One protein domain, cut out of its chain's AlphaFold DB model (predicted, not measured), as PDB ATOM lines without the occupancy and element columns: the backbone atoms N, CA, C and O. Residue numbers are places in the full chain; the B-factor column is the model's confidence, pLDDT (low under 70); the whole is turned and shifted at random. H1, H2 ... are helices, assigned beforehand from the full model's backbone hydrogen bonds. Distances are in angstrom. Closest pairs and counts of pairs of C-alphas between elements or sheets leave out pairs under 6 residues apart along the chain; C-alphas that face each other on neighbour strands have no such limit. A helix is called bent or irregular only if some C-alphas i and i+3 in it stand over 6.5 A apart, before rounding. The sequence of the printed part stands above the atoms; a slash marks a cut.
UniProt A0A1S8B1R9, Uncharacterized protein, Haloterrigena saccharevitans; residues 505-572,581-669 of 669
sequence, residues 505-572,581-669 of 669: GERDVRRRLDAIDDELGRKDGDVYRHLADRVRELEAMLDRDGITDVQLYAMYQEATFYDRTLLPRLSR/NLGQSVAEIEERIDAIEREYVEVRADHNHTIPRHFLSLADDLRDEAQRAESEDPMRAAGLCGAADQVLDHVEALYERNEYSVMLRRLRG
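Overview. This is residues 505 to 572 and 581 to 669 of the 669 residues of an uncharacterized protein of Haloterrigena saccharevitans (UniProt A0A1S8B1R9). The longest helix, H6, makes an up-and-down bundle with H4 and H5, its far end sticking out past them at residues 660 to 668, and a second up-and-down bundle, of H1, H2 and H3, stands beside the first with a gap between the two. In each bundle every helix runs against the one before it. Look through 157 printed residues for six named helices, H1 to H6 in chain order, and no named strand; the class is all helix. The whole is loose, with a radius of gyration of the C-alphas of 20.3 A, and flat, spanning 56 by 52 by 17 A.

Along the chain. Find C-alpha 634 at (126.931, 151.176, 136.883); from there H6, residues 634 to 668, runs 50.3 A to C-alpha 668 at (80.087, 155.437, 154.712). Before it come H5, residues 610 to 629, 28.3 A long, and H4, residues 581 to 602, 30.1 A long. H4 is neither bent nor irregular, but only just: C-alphas 599 and 602 are 6.5 A apart. Go back to C-alpha 506 at (92.281, 125.919, 155.862) for H1, residues 506 to 520, 20.9 A long. H2, residues 526 to 542, measures 24.5 A, and H3, residues 549 to 572, 33.8 A. H3 is only just irregular, with C-alphas 564 and 567 6.9 A apart.

Arrangement. Start at H6, which touches H5 in a hairpin, opposite ways at a shallow tilt of 15 degrees; their closest C-alphas, of Ala 626 and Ala 637, are 4.1 A apart. H4 touches H6, the same way at a shallow tilt of 21 degrees, closest at the C-alphas of Leu 582 and Ala 638, 6.6 A. With residues 583 to 593 alone H4 touches H5, also a hairpin, closest at the C-alphas of Val 586 and Arg 623, 6.0 A. In the second bundle H1 and H2 form a hairpin and touch, closest at the C-alphas of Leu 520 and Tyr 528, 5.9 A. H3, with residues 552 to 563 alone, touches H1, closest at the C-alphas of Val 509 and Tyr 556, 5.4 A. H2 and H3, a hairpin, only just touch, with 3 pairs of C-alphas within 8 A. H3 is apart from H4, H5 and H6. In H1, H2, H5 and H6 every O i to N i+4 pair is within hydrogen-bond range; H3 has 18 of 20 and H4 17 of 18.

Size, cuts and confidence. The two C-alphas farthest apart, of Asp 545 and Glu 632, are 60.4 A apart. Residues 573 to 580 are not printed, and C-alphas 572 and 581 are 10.9 A apart across this cut. Of the links printed whole, none is long. Besides residues 660 to 669, residues 602 to 608 stand free. The mean pLDDT of the printed part is 76.1; 30 residues are under 70, among them 603 to 608 and 657 to 669.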
ATOM      1  N   GLY A 505      89.840 130.191 155.168       74.88
ATOM      2  CA  GLY A 505      89.737 128.764 155.450       74.88
ATOM      3  C   GLY A 505      91.075 128.025 155.370       74.88
ATOM      4  O   GLY A 505      92.017 128.436 154.688       74.88
ATOM      5  N   GLU A 506      91.140 126.843 155.988       83.00
ATOM      6  CA  GLU A 506      92.281 125.919 155.862       83.00
ATOM      7  C   GLU A 506      92.627 125.601 154.401       83.00
ATOM      8  O   GLU A 506      93.796 125.438 154.048       83.00
ATOM      9  N   ARG A 507      91.614 125.537 153.528       79.75
ATOM     10  CA  ARG A 507      91.786 125.281 152.090       79.75
ATOM     11  C   ARG A 507      92.567 126.397 151.395       79.75
ATOM     12  O   ARG A 507      93.388 126.099 150.529       79.75
ATOM     13  N   ASP A 508      92.352 127.654 151.779       77.31
ATOM     14  CA  ASP A 508      93.038 128.800 151.180       77.31
ATOM     15  C   ASP A 508      94.502 128.867 151.587       77.31
ATOM     16  O   ASP A 508      95.363 129.109 150.740       77.31
ATOM     17  N   VAL A 509      94.789 128.596 152.863       84.12
ATOM     18  CA  VAL A 509      96.163 128.497 153.363       84.12
ATOM     19  C   VAL A 509      96.885 127.329 152.690       84.12
ATOM     20  O   VAL A 509      97.981 127.530 152.172       84.12
ATOM     21  N   ARG A 510      96.252 126.148 152.606       88.31
ATOM     22  CA  ARG A 510      96.831 124.951 151.973       88.31
ATOM     23  C   ARG A 510      97.177 125.190 150.504       88.31
ATOM     24  O   ARG A 510      98.333 125.052 150.130       88.31
ATOM     25  N   ARG A 511      96.224 125.698 149.710       83.44
ATOM     26  CA  ARG A 511      96.440 126.047 148.292       83.44
ATOM     27  C   ARG A 511      97.638 126.979 148.097       83.44
ATOM     28  O   ARG A 511      98.359 126.879 147.107       83.44
ATOM     29  N   ARG A 512      97.824 127.932 149.014       81.56
ATOM     30  CA  ARG A 512      98.899 128.927 148.949       81.56
ATOM     31  C   ARG A 512     100.251 128.324 149.328       81.56
ATOM     32  O   ARG A 512     101.241 128.657 148.686       81.56
ATOM     33  N   LEU A 513     100.291 127.455 150.337       89.12
ATOM     34  CA  LEU A 513     101.494 126.712 150.720       89.12
ATOM     35  C   LEU A 513     101.929 125.753 149.604       89.12
ATOM     36  O   LEU A 513     103.091 125.813 149.211       89.12
ATOM     37  N   ASP A 514     100.989 125.020 148.996       87.38
ATOM     38  CA  ASP A 514     101.252 124.120 147.863       87.38
ATOM     39  C   ASP A 514     101.890 124.871 146.682       87.38
ATOM     40  O   ASP A 514     102.891 124.439 146.111       87.38
ATOM     41  N   ALA A 515     101.349 126.048 146.335       83.88
ATOM     42  CA  ALA A 515     101.892 126.882 145.261       83.88
ATOM     43  C   ALA A 515     103.328 127.362 145.550       83.88
ATOM     44  O   ALA A 515     104.155 127.450 144.637       83.88
ATOM     45  N   ILE A 516     103.632 127.659 146.818       87.75
ATOM     46  CA  ILE A 516     104.962 128.086 147.259       87.75
ATOM     47  C   ILE A 516     105.936 126.897 147.272       87.75
ATOM     48  O   ILE A 516     107.066 127.063 146.810       87.75
ATOM     49  N   ASP A 517     105.538 125.714 147.756       88.94
ATOM     50  CA  ASP A 517     106.389 124.508 147.731       88.94
ATOM     51  C   ASP A 517     106.716 124.099 146.285       88.94
ATOM     52  O   ASP A 517     107.877 123.829 145.966       88.94
ATOM     53  N   ASP A 518     105.745 124.197 145.372       85.38
ATOM     54  CA  ASP A 518     105.942 123.988 143.934       85.38
ATOM     55  C   ASP A 518     106.967 124.957 143.320       85.38
ATOM     56  O   ASP A 518     107.784 124.568 142.475       85.38
ATOM     57  N   GLU A 519     106.934 126.237 143.707       83.75
ATOM     58  CA  GLU A 519     107.900 127.232 143.236       83.75
ATOM     59  C   GLU A 519     109.294 126.989 143.832       83.75
ATOM     60  O   GLU A 519     110.306 127.081 143.126       83.75
ATOM     61  N   LEU A 520     109.356 126.650 145.119       86.38
ATOM     62  CA  LEU A 520     110.591 126.359 145.841       86.38
ATOM     63  C   LEU A 520     111.269 125.083 145.339       86.38
ATOM     64  O   LEU A 520     112.491 125.067 145.191       86.38
ATOM     65  N   GLY A 521     110.500 124.046 144.998       80.50
ATOM     66  CA  GLY A 521     111.003 122.783 144.456       80.50
ATOM     67  C   GLY A 521     111.710 122.921 143.104       80.50
ATOM     68  O   GLY A 521     112.496 122.053 142.722       80.50
ATOM     69  N   ARG A 522     111.479 124.028 142.386       80.69
ATOM     70  CA  ARG A 522     112.118 124.338 141.096       80.69
ATOM     71  C   ARG A 522     113.407 125.158 141.232       80.69
ATOM     72  O   ARG A 522     114.064 125.392 140.217       80.69
ATOM     73  N   LYS A 523     113.765 125.623 142.437       79.38
ATOM     74  CA  LYS A 523     114.895 126.539 142.668       79.38
ATOM     75  C   LYS A 523     115.990 125.896 143.521       79.38
ATOM     76  O   LYS A 523     115.745 125.383 144.608       79.38
ATOM     77  N   ASP A 524     117.235 126.007 143.061       69.44
ATOM     78  CA  ASP A 524     118.406 125.501 143.778       69.44
ATOM     79  C   ASP A 524     119.015 126.571 144.701       69.44
ATOM     80  O   ASP A 524     119.390 127.658 144.263       69.44
ATOM     81  N   GLY A 525     119.163 126.264 145.995       77.31
ATOM     82  CA  GLY A 525     119.889 127.119 146.942       77.31
ATOM     83  C   GLY A 525     119.614 126.801 148.412       77.31
ATOM     84  O   GLY A 525     118.563 126.265 148.755       77.31
ATOM     85  N   ASP A 526     120.555 127.139 149.298       78.75
ATOM     86  CA  ASP A 526     120.421 126.877 150.744       78.75
ATOM     87  C   ASP A 526     119.252 127.662 151.367       78.75
ATOM     88  O   ASP A 526     118.539 127.140 152.221       78.75
ATOM     89  N   VAL A 527     119.009 128.888 150.888       77.81
ATOM     90  CA  VAL A 527     117.896 129.739 151.338       77.81
ATOM     91  C   VAL A 527     116.546 129.174 150.883       77.81
ATOM     92  O   VAL A 527     115.623 129.102 151.688       77.81
ATOM     93  N   TYR A 528     116.444 128.707 149.634       83.38
ATOM     94  CA  TYR A 528     115.229 128.066 149.118       83.38
ATOM     95  C   TYR A 528     114.921 126.750 149.842       83.38
ATOM     96  O   TYR A 528     113.764 126.486 150.148       83.38
ATOM     97  N   ARG A 529     115.948 125.972 150.218       84.50
ATOM     98  CA  ARG A 529     115.770 124.765 151.043       84.50
ATOM     99  C   ARG A 529     115.230 125.080 152.441       84.50
ATOM    100  O   ARG A 529     114.286 124.431 152.865       84.50
ATOM    101  N   HIS A 530     115.761 126.096 153.126       84.31
ATOM    102  CA  HIS A 530     115.221 126.519 154.427       84.31
ATOM    103  C   HIS A 530     113.786 127.053 154.344       84.31
ATOM    104  O   HIS A 530     112.993 126.803 155.247       84.31
ATOM    105  N   LEU A 531     113.442 127.764 153.269       84.38
ATOM    106  CA  LEU A 531     112.064 128.187 153.015       84.38
ATOM    107  C   LEU A 531     111.138 126.996 152.781       84.38
ATOM    108  O   LEU A 531     110.060 126.968 153.361       84.38
ATOM    109  N   ALA A 532     111.570 125.998 152.007       87.94
ATOM    110  CA  ALA A 532     110.779 124.793 151.762       87.94
ATOM    111  C   ALA A 532     110.562 123.995 153.056       87.94
ATOM    112  O   ALA A 532     109.461 123.527 153.324       87.94
ATOM    113  N   ASP A 533     111.588 123.897 153.906       87.06
ATOM    114  CA  ASP A 533     111.460 123.263 155.221       87.06
ATOM    115  C   ASP A 533     110.463 124.017 156.121       87.06
ATOM    116  O   ASP A 533     109.681 123.386 156.831       87.06
ATOM    117  N   ARG A 534     110.442 125.357 156.061       88.69
ATOM    118  CA  ARG A 534     109.474 126.176 156.804       88.69
ATOM    119  C   ARG A 534     108.055 126.050 156.247       88.69
ATOM    120  O   ARG A 534     107.122 125.969 157.035       88.69
ATOM    121  N   VAL A 535     107.879 125.995 154.929       89.44
ATOM    122  CA  VAL A 535     106.570 125.775 154.284       89.44
ATOM    123  C   VAL A 535     105.989 124.420 154.696       89.44
ATOM    124  O   VAL A 535     104.851 124.377 155.155       89.44
ATOM    125  N   ARG A 536     106.799 123.354 154.714       89.69
ATOM    126  CA  ARG A 536     106.384 122.037 155.235       89.69
ATOM    127  C   ARG A 536     106.048 122.042 156.724       89.69
ATOM    128  O   ARG A 536     105.201 121.279 157.173       89.69
ATOM    129  N   GLU A 537     106.713 122.882 157.518       87.50
ATOM    130  CA  GLU A 537     106.355 123.075 158.927       87.50
ATOM    131  C   GLU A 537     104.988 123.764 159.065       87.50
ATOM    132  O   GLU A 537     104.197 123.372 159.920       87.50
ATOM    133  N   LEU A 538     104.690 124.756 158.215       87.12
ATOM    134  CA  LEU A 538     103.375 125.402 158.159       87.12
ATOM    135  C   LEU A 538     102.281 124.413 157.725       87.12
ATOM    136  O   LEU A 538     101.230 124.382 158.358       87.12
ATOM    137  N   GLU A 539     102.542 123.563 156.728       88.62
ATOM    138  CA  GLU A 539     101.638 122.479 156.301       88.62
ATOM    139  C   GLU A 539     101.383 121.478 157.435       88.62
ATOM    140  O   GLU A 539     100.239 121.178 157.763       88.62
ATOM    141  N   ALA A 540     102.436 121.033 158.125       89.00
ATOM    142  CA  ALA A 540     102.303 120.116 159.257       89.00
ATOM    143  C   ALA A 540     101.558 120.741 160.451       89.00
ATOM    144  O   ALA A 540     100.911 120.029 161.222       89.00
ATOM    145  N   MET A 541     101.655 122.062 160.638       84.62
ATOM    146  CA  MET A 541     100.830 122.776 161.612       84.62
ATOM    147  C   MET A 541      99.376 122.897 161.155       84.62
ATOM    148  O   MET A 541      98.512 122.873 162.024       84.62
ATOM    149  N   LEU A 542      99.127 123.013 159.846       87.06
ATOM    150  CA  LEU A 542      97.800 123.075 159.231       87.06
ATOM    151  C   LEU A 542      97.061 121.724 159.261       87.06
ATOM    152  O   LEU A 542      95.838 121.687 159.306       87.06
ATOM    153  N   ASP A 543      97.798 120.615 159.267       86.44
ATOM    154  CA  ASP A 543      97.247 119.255 159.368       86.44
ATOM    155  C   ASP A 543      96.954 118.817 160.817       86.44
ATOM    156  O   ASP A 543      96.511 117.693 161.063       86.44
ATOM    157  N   ARG A 544      97.239 119.669 161.809       86.25
ATOM    158  CA  ARG A 544      97.036 119.348 163.224       86.25
ATOM    159  C   ARG A 544      95.626 119.734 163.670       86.25
ATOM    160  O   ARG A 544      95.231 120.882 163.530       86.25
ATOM    161  N   ASP A 545      94.923 118.819 164.336       70.38
ATOM    162  CA  ASP A 545      93.604 119.119 164.909       70.38
ATOM    163  C   ASP A 545      93.659 120.280 165.927       70.38
ATOM    164  O   ASP A 545      94.488 120.286 166.848       70.38
ATOM    165  N   GLY A 546      92.727 121.232 165.797       70.81
ATOM    166  CA  GLY A 546      92.507 122.313 166.766       70.81
ATOM    167  C   GLY A 546      93.264 123.617 166.495       70.81
ATOM    168  O   GLY A 546      93.635 124.311 167.446       70.81
ATOM    169  N   ILE A 547      93.506 123.959 165.229       79.56
ATOM    170  CA  ILE A 547      94.083 125.253 164.851       79.56
ATOM    171  C   ILE A 547      93.062 126.359 165.116       79.56
ATOM    172  O   ILE A 547      91.889 126.253 164.773       79.56
ATOM    173  N   THR A 548      93.520 127.433 165.750       74.75
ATOM    174  CA  THR A 548      92.697 128.627 165.983       74.75
ATOM    175  C   THR A 548      92.668 129.524 164.745       74.75
ATOM    176  O   THR A 548      93.671 129.625 164.038       74.75
ATOM    177  N   ASP A 549      91.590 130.278 164.534       69.38
ATOM    178  CA  ASP A 549      91.480 131.194 163.386       69.38
ATOM    179  C   ASP A 549      92.624 132.231 163.336       69.38
ATOM    180  O   ASP A 549      93.098 132.631 162.275       69.38
ATOM    181  N   VAL A 550      93.156 132.619 164.502       69.06
ATOM    182  CA  VAL A 550      94.329 133.504 164.613       69.06
ATOM    183  C   VAL A 550      95.599 132.834 164.078       69.06
ATOM    184  O   VAL A 550      96.429 133.487 163.447       69.06
ATOM    185  N   GLN A 551      95.766 131.534 164.326       74.00
ATOM    186  CA  GLN A 551      96.879 130.759 163.783       74.00
ATOM    187  C   GLN A 551      96.727 130.568 162.271       74.00
ATOM    188  O   GLN A 551      97.717 130.740 161.566       74.00
ATOM    189  N   LEU A 552      95.511 130.316 161.768       73.56
ATOM    190  CA  LEU A 552      95.232 130.278 160.326       73.56
ATOM    191  C   LEU A 552      95.578 131.602 159.645       73.56
ATOM    192  O   LEU A 552      96.299 131.622 158.648       73.56
ATOM    193  N   TYR A 553      95.154 132.720 160.234       69.62
ATOM    194  CA  TYR A 553      95.488 134.052 159.741       69.62
ATOM    195  C   TYR A 553      97.002 134.309 159.741       69.62
ATOM    196  O   TYR A 553      97.548 134.838 158.772       69.62
ATOM    197  N   ALA A 554      97.712 133.911 160.802       72.38
ATOM    198  CA  ALA A 554      99.164 134.053 160.870       72.38
ATOM    199  C   ALA A 554      99.875 133.231 159.781       72.38
ATOM    200  O   ALA A 554     100.778 133.749 159.125       72.38
ATOM    201  N   MET A 555      99.436 131.989 159.541       75.94
ATOM    202  CA  MET A 555      99.958 131.143 158.462       75.94
ATOM    203  C   MET A 555      99.670 131.752 157.083       75.94
ATOM    204  O   MET A 555     100.558 131.788 156.232       75.94
ATOM    205  N   TYR A 556      98.471 132.305 156.877       76.12
ATOM    206  CA  TYR A 556      98.098 133.001 155.646       76.12
ATOM    207  C   TYR A 556      98.989 134.222 155.370       76.12
ATOM    208  O   TYR A 556      99.462 134.410 154.246       76.12
ATOM    209  N   GLN A 557      99.258 135.044 156.389       76.75
ATOM    210  CA  GLN A 557     100.135 136.212 156.261       76.75
ATOM    211  C   GLN A 557     101.596 135.815 156.021       76.75
ATOM    212  O   GLN A 557     102.273 136.436 155.201       76.75
ATOM    213  N   GLU A 558     102.078 134.758 156.681       78.06
ATOM    214  CA  GLU A 558     103.428 134.225 156.473       78.06
ATOM    215  C   GLU A 558     103.594 133.681 155.039       78.06
ATOM    216  O   GLU A 558     104.531 134.068 154.337       78.06
ATOM    217  N   ALA A 559     102.629 132.895 154.548       74.38
ATOM    218  CA  ALA A 559     102.600 132.423 153.162       74.38
ATOM    219  C   ALA A 559     102.518 133.589 152.159       74.38
ATOM    220  O   ALA A 559     103.217 133.602 151.145       74.38
ATOM    221  N   THR A 560     101.717 134.614 152.459       75.06
ATOM    222  CA  THR A 560     101.609 135.836 151.642       75.06
ATOM    223  C   THR A 560     102.913 136.606 151.561       75.06
ATOM    224  O   THR A 560     103.288 137.086 150.487       75.06
ATOM    225  N   PHE A 561     103.645 136.686 152.665       72.44
ATOM    226  CA  PHE A 561     104.954 137.314 152.688       72.44
ATOM    227  C   PHE A 561     105.983 136.551 151.839       72.44
ATOM    228  O   PHE A 561     106.745 137.178 151.095       72.44
ATOM    229  N   TYR A 562     106.001 135.216 151.904       81.88
ATOM    230  CA  TYR A 562     106.925 134.411 151.100       81.88
ATOM    231  C   TYR A 562     106.677 134.558 149.602       81.88
ATOM    232  O   TYR A 562     107.612 134.881 148.868       81.88
ATOM    233  N   ASP A 563     105.424 134.419 149.190       76.69
ATOM    234  CA  ASP A 563     104.969 134.527 147.805       76.69
ATOM    235  C   ASP A 563     105.175 135.937 147.221       76.69
ATOM    236  O   ASP A 563     105.890 136.117 146.239       76.69
ATOM    237  N   ARG A 564     104.634 136.984 147.860       67.75
ATOM    238  CA  ARG A 564     104.636 138.337 147.269       67.75
ATOM    239  C   ARG A 564     105.913 139.132 147.501       67.75
ATOM    240  O   ARG A 564     106.198 140.063 146.753       67.75
ATOM    241  N   THR A 565     106.677 138.821 148.549       69.19
ATOM    242  CA  THR A 565     107.809 139.668 148.963       69.19
ATOM    243  C   THR A 565     109.141 138.938 148.893       69.19
ATOM    244  O   THR A 565     110.083 139.433 148.270       69.19
ATOM    245  N   LEU A 566     109.260 137.784 149.547       71.06
ATOM    246  CA  LEU A 566     110.559 137.147 149.749       71.06
ATOM    247  C   LEU A 566     111.069 136.440 148.483       71.06
ATOM    248  O   LEU A 566     112.207 136.679 148.070       71.06
ATOM    249  N   LEU A 567     110.238 135.617 147.838       78.06
ATOM    250  CA  LEU A 567     110.604 134.875 146.625       78.06
ATOM    251  C   LEU A 567     110.937 135.786 145.433       78.06
ATOM    252  O   LEU A 567     111.979 135.558 144.801       78.06
ATOM    253  N   PRO A 568     110.176 136.864 145.155       73.94
ATOM    254  CA  PRO A 568     110.523 137.819 144.107       73.94
ATOM    255  C   PRO A 568     111.845 138.543 144.377       73.94
ATOM    256  O   PRO A 568     112.608 138.817 143.452       73.94
ATOM    257  N   ARG A 569     112.159 138.855 145.641       73.38
ATOM    258  CA  ARG A 569     113.417 139.528 146.010       73.38
ATOM    259  C   ARG A 569     114.628 138.601 145.914       73.38
ATOM    260  O   ARG A 569     115.664 139.019 145.405       73.38
ATOM    261  N   LEU A 570     114.495 137.347 146.345       72.69
ATOM    262  CA  LEU A 570     115.560 136.342 146.233       72.69
ATOM    263  C   LEU A 570     115.868 135.996 144.771       72.69
ATOM    264  O   LEU A 570     117.032 135.882 144.391       72.69
ATOM    265  N   SER A 571     114.830 135.904 143.935       68.62
ATOM    266  CA  SER A 571     114.987 135.656 142.495       68.62
ATOM    267  C   SER A 571     115.729 136.810 141.805       68.62
ATOM    268  O   SER A 571     116.601 136.573 140.973       68.62
ATOM    269  N   ARG A 572     115.461 138.058 142.222       65.00
ATOM    270  CA  ARG A 572     116.176 139.255 141.752       65.00
ATOM    271  C   ARG A 572     117.628 139.325 142.236       65.00
ATOM    272  O   ARG A 572     118.492 139.749 141.476       65.00
ATOM    273  N   ASN A 581     121.287 144.177 132.151       62.62
ATOM    274  CA  ASN A 581     120.010 144.288 132.862       62.62
ATOM    275  C   ASN A 581     119.627 145.736 133.246       62.62
ATOM    276  O   ASN A 581     118.492 145.998 133.631       62.62
ATOM    277  N   LEU A 582     120.558 146.691 133.138       68.00
ATOM    278  CA  LEU A 582     120.337 148.098 133.506       68.00
ATOM    279  C   LEU A 582     119.465 148.834 132.486       68.00
ATOM    280  O   LEU A 582     118.452 149.408 132.870       68.00
ATOM    281  N   GLY A 583     119.783 148.731 131.194       74.56
ATOM    282  CA  GLY A 583     118.925 149.261 130.130       74.56
ATOM    283  C   GLY A 583     117.515 148.654 130.124       74.56
ATOM    284  O   GLY A 583     116.553 149.354 129.826       74.56
ATOM    285  N   GLN A 584     117.377 147.381 130.515       77.69
ATOM    286  CA  GLN A 584     116.068 146.745 130.691       77.69
ATOM    287  C   GLN A 584     115.330 147.299 131.918       77.69
ATOM    288  O   GLN A 584     114.157 147.629 131.806       77.69
ATOM    289  N   SER A 585     116.026 147.492 133.044       77.06
ATOM    290  CA  SER A 585     115.446 148.101 134.253       77.06
ATOM    291  C   SER A 585     114.987 149.545 134.007       77.06
ATOM    292  O   SER A 585     113.940 149.954 134.491       77.06
ATOM    293  N   VAL A 586     115.744 150.323 133.225       85.00
ATOM    294  CA  VAL A 586     115.377 151.695 132.829       85.00
ATOM    295  C   VAL A 586     114.101 151.705 131.981       85.00
ATOM    296  O   VAL A 586     113.221 152.525 132.234       85.00
ATOM    297  N   ALA A 587     113.988 150.783 131.021       84.44
ATOM    298  CA  ALA A 587     112.798 150.646 130.182       84.44
ATOM    299  C   ALA A 587     111.574 150.153 130.975       84.44
ATOM    300  O   ALA A 587     110.467 150.629 130.752       84.44
ATOM    301  N   GLU A 588     111.770 149.243 131.931       85.38
ATOM    302  CA  GLU A 588     110.707 148.737 132.807       85.38
ATOM    303  C   GLU A 588     110.166 149.836 133.734       85.38
ATOM    304  O   GLU A 588     108.957 149.965 133.897       85.38
ATOM    305  N   ILE A 589     111.044 150.691 134.276       88.38
ATOM    306  CA  ILE A 589     110.650 151.868 135.068       88.38
ATOM    307  C   ILE A 589     109.831 152.854 134.219       88.38
ATOM    308  O   ILE A 589     108.832 153.383 134.701       88.38
ATOM    309  N   GLU A 590     110.226 153.095 132.965       90.81
ATOM    310  CA  GLU A 590     109.481 153.947 132.026       90.81
ATOM    311  C   GLU A 590     108.087 153.375 131.724       90.81
ATOM    312  O   GLU A 590     107.089 154.079 131.874       90.81
ATOM    313  N   GLU A 591     107.996 152.079 131.411       88.12
ATOM    314  CA  GLU A 591     106.718 151.401 131.165       88.12
ATOM    315  C   GLU A 591     105.787 151.455 132.388       88.12
ATOM    316  O   GLU A 591     104.577 151.653 132.244       88.12
ATOM    317  N   ARG A 592     106.345 151.337 133.599       86.00
ATOM    318  CA  ARG A 592     105.592 151.442 134.855       86.00
ATOM    319  C   ARG A 592     105.090 152.856 135.131       86.00
ATOM    320  O   ARG A 592     103.942 153.009 135.543       86.00
ATOM    321  N   ILE A 593     105.906 153.885 134.891       88.50
ATOM    322  CA  ILE A 593     105.467 155.287 135.001       88.50
ATOM    323  C   ILE A 593     104.281 155.521 134.058       88.50
ATOM    324  O   ILE A 593     103.231 155.991 134.503       88.50
ATOM    325  N   ASP A 594     104.400 155.093 132.799       86.38
ATOM    326  CA  ASP A 594     103.338 155.213 131.797       86.38
ATOM    327  C   ASP A 594     102.074 154.430 132.175       86.38
ATOM    328  O   ASP A 594     100.955 154.862 131.888       86.38
ATOM    329  N   ALA A 595     102.226 153.250 132.783       81.88
ATOM    330  CA  ALA A 595     101.105 152.448 133.262       81.88
ATOM    331  C   ALA A 595     100.360 153.158 134.398       81.88
ATOM    332  O   ALA A 595      99.142 153.309 134.314       81.88
ATOM    333  N   ILE A 596     101.076 153.674 135.404       80.69
ATOM    334  CA  ILE A 596     100.467 154.387 136.534       80.69
ATOM    335  C   ILE A 596      99.771 155.670 136.060       80.69
ATOM    336  O   ILE A 596      98.683 156.008 136.538       80.69
ATOM    337  N   GLU A 597     100.368 156.398 135.114       80.50
ATOM    338  CA  GLU A 597      99.741 157.589 134.545       80.50
ATOM    339  C   GLU A 597      98.449 157.248 133.795       80.50
ATOM    340  O   GLU A 597      97.411 157.861 134.061       80.50
ATOM    341  N   ARG A 598      98.462 156.223 132.938       79.19
ATOM    342  CA  ARG A 598      97.266 155.787 132.199       79.19
ATOM    343  C   ARG A 598      96.179 155.228 133.107       79.19
ATOM    344  O   ARG A 598      95.014 155.565 132.935       79.19
ATOM    345  N   GLU A 599      96.536 154.377 134.061       74.19
ATOM    346  CA  GLU A 599      95.572 153.634 134.876       74.19
ATOM    347  C   GLU A 599      94.986 154.478 136.013       74.19
ATOM    348  O   GLU A 599      93.784 154.415 136.274       74.19
ATOM    349  N   TYR A 600      95.797 155.330 136.648       74.62
ATOM    350  CA  TYR A 600      95.370 156.079 137.833       74.62
ATOM    351  C   TYR A 600      95.204 157.579 137.594       74.62
ATOM    352  O   TYR A 600      94.283 158.181 138.148       74.62
ATOM    353  N   VAL A 601      96.071 158.214 136.796       73.19
ATOM    354  CA  VAL A 601      96.060 159.679 136.608       73.19
ATOM    355  C   VAL A 601      95.077 160.109 135.515       73.19
ATOM    356  O   VAL A 601      94.377 161.108 135.688       73.19
ATOM    357  N   GLU A 602      95.007 159.383 134.400       73.12
ATOM    358  CA  GLU A 602      94.128 159.713 133.268       73.12
ATOM    359  C   GLU A 602      92.674 159.284 133.502       73.12
ATOM    360  O   GLU A 602      91.749 160.032 133.179       73.12
ATOM    361  N   VAL A 603      92.456 158.117 134.118       62.78
ATOM    362  CA  VAL A 603      91.111 157.576 134.392       62.78
ATOM    363  C   VAL A 603      90.355 158.407 135.440       62.78
ATOM    364  O   VAL A 603      89.123 158.445 135.426       62.78
ATOM    365  N   ARG A 604      91.060 159.112 136.337       58.66
ATOM    366  CA  ARG A 604      90.468 159.786 137.508       58.66
ATOM    367  C   ARG A 604      90.713 161.292 137.549       58.66
ATOM    368  O   ARG A 604      91.204 161.827 138.535       58.66
ATOM    369  N   ALA A 605      90.288 162.012 136.513       55.91
ATOM    370  CA  ALA A 605      90.443 163.473 136.420       55.91
ATOM    371  C   ALA A 605      89.832 164.292 137.588       55.91
ATOM    372  O   ALA A 605      90.085 165.493 137.699       55.91
ATOM    373  N   ASP A 606      89.019 163.672 138.446       51.56
ATOM    374  CA  ASP A 606      88.393 164.250 139.636       51.56
ATOM    375  C   ASP A 606      89.259 164.173 140.915       51.56
ATOM    376  O   ASP A 606      88.901 164.785 141.925       51.56
ATOM    377  N   HIS A 607      90.403 163.477 140.894       58.19
ATOM    378  CA  HIS A 607      91.280 163.297 142.056       58.19
ATOM    379  C   HIS A 607      92.471 164.276 142.079       58.19
ATOM    380  O   HIS A 607      92.947 164.789 141.066       58.19
ATOM    381  N   ASN A 608      92.984 164.569 143.282       64.12
ATOM    382  CA  ASN A 608      94.163 165.421 143.443       64.12
ATOM    383  C   ASN A 608      95.453 164.599 143.288       64.12
ATOM    384  O   ASN A 608      95.968 164.040 144.254       64.12
ATOM    385  N   HIS A 609      96.006 164.587 142.075       72.38
ATOM    386  CA  HIS A 609      97.234 163.856 141.736       72.38
ATOM    387  C   HIS A 609      98.528 164.631 142.009       72.38
ATOM    388  O   HIS A 609      99.592 164.202 141.580       72.38
ATOM    389  N   THR A 610      98.482 165.779 142.693       70.94
ATOM    390  CA  THR A 610      99.664 166.655 142.826       70.94
ATOM    391  C   THR A 610     100.826 165.961 143.543       70.94
ATOM    392  O   THR A 610     101.976 166.121 143.147       70.94
ATOM    393  N   ILE A 611     100.529 165.162 144.574       67.75
ATOM    394  CA  ILE A 611     101.538 164.417 145.340       67.75
ATOM    395  C   ILE A 611     102.037 163.191 144.548       67.75
ATOM    396  O   ILE A 611     103.245 163.100 144.342       67.75
ATOM    397  N   PRO A 612     101.169 162.298 144.029       77.00
ATOM    398  CA  PRO A 612     101.611 161.205 143.161       77.00
ATOM    399  C   PRO A 612     102.404 161.656 141.931       77.00
ATOM    400  O   PRO A 612     103.452 161.091 141.658       77.00
ATOM    401  N   ARG A 613     101.981 162.721 141.232       79.44
ATOM    402  CA  ARG A 613     102.729 163.270 140.085       79.44
ATOM    403  C   ARG A 613     104.108 163.786 140.476       79.44
ATOM    404  O   ARG A 613     105.037 163.674 139.688       79.44
ATOM    405  N   HIS A 614     104.263 164.339 141.680       79.62
ATOM    406  CA  HIS A 614     105.580 164.748 142.159       79.62
ATOM    407  C   HIS A 614     106.509 163.544 142.365       79.62
ATOM    408  O   HIS A 614     107.682 163.622 142.016       79.62
ATOM    409  N   PHE A 615     105.988 162.429 142.879       83.69
ATOM    410  CA  PHE A 615     106.766 161.203 143.055       83.69
ATOM    411  C   PHE A 615     107.025 160.458 141.741       83.69
ATOM    412  O   PHE A 615     108.119 159.933 141.571       83.69
ATOM    413  N   LEU A 616     106.088 160.479 140.786       87.38
ATOM    414  CA  LEU A 616     106.325 159.985 139.424       87.38
ATOM    415  C   LEU A 616     107.418 160.799 138.725       87.38
ATOM    416  O   LEU A 616     108.356 160.221 138.197       87.38
ATOM    417  N   SER A 617     107.373 162.132 138.830       88.25
ATOM    418  CA  SER A 617     108.449 163.004 138.343       88.25
ATOM    419  C   SER A 617     109.789 162.716 139.025       88.25
ATOM    420  O   SER A 617     110.821 162.781 138.372       88.25
ATOM    421  N   LEU A 618     109.796 162.378 140.319       88.88
ATOM    422  CA  LEU A 618     111.017 161.986 141.026       88.88
ATOM    423  C   LEU A 618     111.557 160.631 140.537       88.88
ATOM    424  O   LEU A 618     112.767 160.475 140.407       88.88
ATOM    425  N   ALA A 619     110.687 159.654 140.273       88.50
ATOM    426  CA  ALA A 619     111.082 158.367 139.700       88.50
ATOM    427  C   ALA A 619     111.622 158.529 138.267       88.50
ATOM    428  O   ALA A 619     112.626 157.907 137.925       88.50
ATOM    429  N   ASP A 620     111.016 159.420 137.480       91.56
ATOM    430  CA  ASP A 620     111.464 159.806 136.138       91.56
ATOM    431  C   ASP A 620     112.855 160.468 136.180       91.56
ATOM    432  O   ASP A 620     113.767 160.048 135.467       91.56
ATOM    433  N   ASP A 621     113.075 161.410 137.106       90.69
ATOM    434  CA  ASP A 621     114.377 162.054 137.332       90.69
ATOM    435  C   ASP A 621     115.460 161.041 137.755       90.69
ATOM    436  O   ASP A 621     116.603 161.105 137.287       90.69
ATOM    437  N   LEU A 622     115.112 160.086 138.627       88.00
ATOM    438  CA  LEU A 622     116.011 159.018 139.076       88.00
ATOM    439  C   LEU A 622     116.351 158.040 137.944       88.00
ATOM    440  O   LEU A 622     117.508 157.627 137.839       88.00
ATOM    441  N   ARG A 623     115.384 157.701 137.080       92.94
ATOM    442  CA  ARG A 623     115.601 156.901 135.863       92.94
ATOM    443  C   ARG A 623     116.565 157.613 134.919       92.94
ATOM    444  O   ARG A 623     117.554 157.032 134.476       92.94
ATOM    445  N   ASP A 624     116.309 158.885 134.655       90.75
ATOM    446  CA  ASP A 624     117.135 159.745 133.815       90.75
ATOM    447  C   ASP A 624     118.574 159.866 134.343       90.75
ATOM    448  O   ASP A 624     119.547 159.859 133.582       90.75
ATOM    449  N   GLU A 625     118.737 159.990 135.660       87.94
ATOM    450  CA  GLU A 625     120.050 160.014 136.301       87.94
ATOM    451  C   GLU A 625     120.732 158.640 136.261       87.94
ATOM    452  O   GLU A 625     121.941 158.577 136.021       87.94
ATOM    453  N   ALA A 626     119.980 157.545 136.404       86.00
ATOM    454  CA  ALA A 626     120.493 156.187 136.248       86.00
ATOM    455  C   ALA A 626     121.009 155.934 134.826       86.00
ATOM    456  O   ALA A 626     122.112 155.417 134.662       86.00
ATOM    457  N   GLN A 627     120.269 156.374 133.808       88.75
ATOM    458  CA  GLN A 627     120.654 156.231 132.404       88.75
ATOM    459  C   GLN A 627     121.921 157.033 132.065       88.75
ATOM    460  O   GLN A 627     122.779 156.569 131.319       88.75
ATOM    461  N   ARG A 628     122.094 158.226 132.654       87.81
ATOM    462  CA  ARG A 628     123.336 159.013 132.513       87.81
ATOM    463  C   ARG A 628     124.508 158.385 133.271       87.81
ATOM    464  O   ARG A 628     125.642 158.459 132.803       87.81
ATOM    465  N   ALA A 629     124.245 157.784 134.430       84.94
ATOM    466  CA  ALA A 629     125.257 157.135 135.257       84.94
ATOM    467  C   ALA A 629     125.658 155.742 134.743       84.94
ATOM    468  O   ALA A 629     126.727 155.265 135.112       84.94
ATOM    469  N   GLU A 630     124.864 155.104 133.876       81.94
ATOM    470  CA  GLU A 630     125.064 153.726 133.399       81.94
ATOM    471  C   GLU A 630     126.474 153.483 132.835       81.94
ATOM    472  O   GLU A 630     127.106 152.473 133.145       81.94
ATOM    473  N   SER A 631     127.010 154.433 132.061       78.00
ATOM    474  CA  SER A 631     128.340 154.310 131.452       78.00
ATOM    475  C   SER A 631     129.507 154.681 132.373       78.00
ATOM    476  O   SER A 631     130.641 154.282 132.104       78.00
ATOM    477  N   GLU A 632     129.264 155.475 133.418       81.38
ATOM    478  CA  GLU A 632     130.315 156.046 134.277       81.38
ATOM    479  C   GLU A 632     130.415 155.341 135.639       81.38
ATOM    480  O   GLU A 632     131.518 155.127 136.144       81.38
ATOM    481  N   ASP A 633     129.277 154.957 136.219       79.62
ATOM    482  CA  ASP A 633     129.161 154.274 137.506       79.62
ATOM    483  C   ASP A 633     127.920 153.350 137.515       79.62
ATOM    484  O   ASP A 633     126.840 153.737 137.976       79.62
ATOM    485  N   PRO A 634     128.054 152.104 137.018       75.69
ATOM    486  CA  PRO A 634     126.931 151.176 136.883       75.69
ATOM    487  C   PRO A 634     126.359 150.728 138.237       75.69
ATOM    488  O   PRO A 634     125.182 150.389 138.330       75.69
ATOM    489  N   MET A 635     127.157 150.761 139.311       71.12
ATOM    490  CA  MET A 635     126.661 150.471 140.661       71.12
ATOM    491  C   MET A 635     125.763 151.597 141.169       71.12
ATOM    492  O   MET A 635     124.713 151.328 141.757       71.12
ATOM    493  N   ARG A 636     126.130 152.855 140.901       75.88
ATOM    494  CA  ARG A 636     125.255 153.998 141.178       75.88
ATOM    495  C   ARG A 636     123.999 153.968 140.310       75.88
ATOM    496  O   ARG A 636     122.921 154.203 140.844       75.88
ATOM    497  N   ALA A 637     124.113 153.632 139.026       79.06
ATOM    498  CA  ALA A 637     122.963 153.494 138.132       79.06
ATOM    499  C   ALA A 637     121.969 152.428 138.626       79.06
ATOM    500  O   ALA A 637     120.766 152.683 138.677       79.06
ATOM    501  N   ALA A 638     122.464 151.276 139.089       77.00
ATOM    502  CA  ALA A 638     121.622 150.224 139.661       77.00
ATOM    503  C   ALA A 638     120.950 150.670 140.969       77.00
ATOM    504  O   ALA A 638     119.776 150.381 141.197       77.00
ATOM    505  N   GLY A 639     121.670 151.419 141.812       72.81
ATOM    506  CA  GLY A 639     121.107 152.015 143.024       72.81
ATOM    507  C   GLY A 639     120.009 153.044 142.737       72.81
ATOM    508  O   GLY A 639     119.003 153.069 143.440       72.81
ATOM    509  N   LEU A 640     120.174 153.856 141.689       83.19
ATOM    510  CA  LEU A 640     119.179 154.835 141.245       83.19
ATOM    511  C   LEU A 640     117.935 154.156 140.653       83.19
ATOM    512  O   LEU A 640     116.827 154.548 141.006       83.19
ATOM    513  N   CYS A 641     118.101 153.090 139.859       81.12
ATOM    514  CA  CYS A 641     116.977 152.278 139.375       81.12
ATOM    515  C   CYS A 641     116.209 151.640 140.540       81.12
ATOM    516  O   CYS A 641     114.990 151.735 140.598       81.12
ATOM    517  N   GLY A 642     116.911 151.059 141.518       79.12
ATOM    518  CA  GLY A 642     116.269 150.481 142.702       79.12
ATOM    519  C   GLY A 642     115.553 151.514 143.580       79.12
ATOM    520  O   GLY A 642     114.544 151.195 144.206       79.12
ATOM    521  N   ALA A 643     116.050 152.754 143.628       78.31
ATOM    522  CA  ALA A 643     115.375 153.850 144.316       78.31
ATOM    523  C   ALA A 643     114.122 154.317 143.558       78.31
ATOM    524  O   ALA A 643     113.093 154.538 144.191       78.31
ATOM    525  N   ALA A 644     114.191 154.430 142.227       82.12
ATOM    526  CA  ALA A 644     113.036 154.746 141.388       82.12
ATOM    527  C   ALA A 644     111.934 153.684 141.542       82.12
ATOM    528  O   ALA A 644     110.786 154.035 141.793       82.12
ATOM    529  N   ASP A 645     112.301 152.403 141.520       80.62
ATOM    530  CA  ASP A 645     111.379 151.273 141.686       80.62
ATOM    531  C   ASP A 645     110.655 151.313 143.048       80.62
ATOM    532  O   ASP A 645     109.434 151.194 143.124       80.62
ATOM    533  N   GLN A 646     111.379 151.613 144.135       79.44
ATOM    534  CA  GLN A 646     110.774 151.788 145.467       79.44
ATOM    535  C   GLN A 646     109.826 152.989 145.556       79.44
ATOM    536  O   GLN A 646     108.831 152.940 146.284       79.44
ATOM    537  N   VAL A 647     110.132 154.084 144.853       79.31
ATOM    538  CA  VAL A 647     109.239 155.249 144.791       79.31
ATOM    539  C   VAL A 647     107.949 154.879 144.058       79.31
ATOM    540  O   VAL A 647     106.873 155.241 144.534       79.31
ATOM    541  N   LEU A 648     108.035 154.116 142.965       83.19
ATOM    542  CA  LEU A 648     106.870 153.646 142.211       83.19
ATOM    543  C   LEU A 648     105.995 152.691 143.029       83.19
ATOM    544  O   LEU A 648     104.788 152.918 143.102       83.19
ATOM    545  N   ASP A 649     106.590 151.741 143.761       81.69
ATOM    546  CA  ASP A 649     105.863 150.869 144.702       81.69
ATOM    547  C   ASP A 649     105.043 151.691 145.718       81.69
ATOM    548  O   ASP A 649     103.910 151.360 146.067       81.69
ATOM    549  N   HIS A 650     105.615 152.789 146.226       77.81
ATOM    550  CA  HIS A 650     104.929 153.657 147.186       77.81
ATOM    551  C   HIS A 650     103.815 154.490 146.543       77.81
ATOM    552  O   HIS A 650     102.821 154.788 147.209       77.81
ATOM    553  N   VAL A 651     103.960 154.872 145.273       80.25
ATOM    554  CA  VAL A 651     102.929 155.594 144.519       80.25
ATOM    555  C   VAL A 651     101.745 154.684 144.195       80.25
ATOM    556  O   VAL A 651     100.605 155.098 144.408       80.25
ATOM    557  N   GLU A 652     101.991 153.449 143.760       79.31
ATOM    558  CA  GLU A 652     100.949 152.437 143.527       79.31
ATOM    559  C   GLU A 652     100.189 152.139 144.825       79.31
ATOM    560  O   GLU A 652      98.971 152.313 144.885       79.31
ATOM    561  N   ALA A 653     100.903 151.868 145.924       77.06
ATOM    562  CA  ALA A 653     100.284 151.648 147.232       77.06
ATOM    563  C   ALA A 653      99.460 152.857 147.724       77.06
ATOM    564  O   ALA A 653      98.467 152.698 148.436       77.06
ATOM    565  N   LEU A 654      99.848 154.088 147.366       74.25
ATOM    566  CA  LEU A 654      99.071 155.294 147.669       74.25
ATOM    567  C   LEU A 654      97.773 155.369 146.863       74.25
ATOM    568  O   LEU A 654      96.784 155.886 147.393       74.25
ATOM    569  N   TYR A 655      97.765 154.890 145.620       71.69
ATOM    570  CA  TYR A 655      96.560 154.818 144.802       71.69
ATOM    571  C   TYR A 655      95.638 153.699 145.267       71.69
ATOM    572  O   TYR A 655      94.477 153.985 145.546       71.69
ATOM    573  N   GLU A 656      96.156 152.497 145.497       72.12
ATOM    574  CA  GLU A 656      95.392 151.355 146.014       72.12
ATOM    575  C   GLU A 656      94.783 151.655 147.393       72.12
ATOM    576  O   GLU A 656      93.602 151.420 147.659       72.12
ATOM    577  N   ARG A 657      95.559 152.270 148.293       66.44
ATOM    578  CA  ARG A 657      95.056 152.656 149.618       66.44
ATOM    579  C   ARG A 657      94.074 153.823 149.549       66.44
ATOM    580  O   ARG A 657      93.154 153.891 150.369       66.44
ATOM    581  N   ASN A 658      94.235 154.746 148.598       57.12
ATOM    582  CA  ASN A 658      93.221 155.773 148.365       57.12
ATOM    583  C   ASN A 658      91.950 155.181 147.766       57.12
ATOM    584  O   ASN A 658      90.878 155.583 148.203       57.12
ATOM    585  N   GLU A 659      92.038 154.220 146.847       51.91
ATOM    586  CA  GLU A 659      90.893 153.463 146.340       51.91
ATOM    587  C   GLU A 659      90.142 152.791 147.477       51.91
ATOM    588  O   GLU A 659      88.932 152.964 147.575       51.91
ATOM    589  N   TYR A 660      90.862 152.165 148.408       37.03
ATOM    590  CA  TYR A 660      90.282 151.595 149.618       37.03
ATOM    591  C   TYR A 660      89.606 152.661 150.494       37.03
ATOM    592  O   TYR A 660      88.478 152.484 150.942       37.03
ATOM    593  N   SER A 661      90.238 153.823 150.687       35.91
ATOM    594  CA  SER A 661      89.664 154.914 151.489       35.91
ATOM    595  C   SER A 661      88.462 155.604 150.826       35.91
ATOM    596  O   SER A 661      87.536 156.013 151.519       35.91
ATOM    597  N   VAL A 662      88.446 155.720 149.496       41.28
ATOM    598  CA  VAL A 662      87.357 156.308 148.700       41.28
ATOM    599  C   VAL A 662      86.210 155.313 148.562       41.28
ATOM    600  O   VAL A 662      85.054 155.722 148.632       41.28
ATOM    601  N   MET A 663      86.508 154.019 148.448       38.16
ATOM    602  CA  MET A 663      85.539 152.930 148.531       38.16
ATOM    603  C   MET A 663      84.889 152.905 149.918       38.16
ATOM    604  O   MET A 663      83.668 152.961 150.007       38.16
ATOM    605  N   LEU A 664      85.674 152.978 150.998       31.48
ATOM    606  CA  LEU A 664      85.161 153.096 152.367       31.48
ATOM    607  C   LEU A 664      84.360 154.383 152.594       31.48
ATOM    608  O   LEU A 664      83.355 154.355 153.293       31.48
ATOM    609  N   ARG A 665      84.751 155.515 151.994       36.06
ATOM    610  CA  ARG A 665      84.001 156.779 152.096       36.06
ATOM    611  C   ARG A 665      82.696 156.736 151.303       36.06
ATOM    612  O   ARG A 665      81.687 157.198 151.810       36.06
ATOM    613  N   ARG A 666      82.683 156.119 150.114       37.72
ATOM    614  CA  ARG A 666      81.456 155.844 149.341       37.72
ATOM    615  C   ARG A 666      80.539 154.836 150.038       37.72
ATOM    616  O   ARG A 666      79.332 154.918 149.854       37.72
ATOM    617  N   LEU A 667      81.095 153.932 150.845       32.16
ATOM    618  CA  LEU A 667      80.345 152.995 151.687       32.16
ATOM    619  C   LEU A 667      79.839 153.639 152.995       32.16
ATOM    620  O   LEU A 667      78.801 153.230 153.502       32.16
ATOM    621  N   ARG A 668      80.519 154.670 153.522       35.88
ATOM    622  CA  ARG A 668      80.087 155.437 154.712       35.88
ATOM    623  C   ARG A 668      79.181 156.642 154.405       35.88
ATOM    624  O   ARG A 668      78.542 157.134 155.337       35.88
ATOM    625  N   GLY A 669      79.100 157.082 153.145       36.34
ATOM    626  CA  GLY A 669      78.369 158.282 152.705       36.34
ATOM    627  C   GLY A 669      79.267 159.499 152.532       36.34
ATOM    628  O   GLY A 669      79.777 160.010 153.555       36.34
TER     629      GLY A 669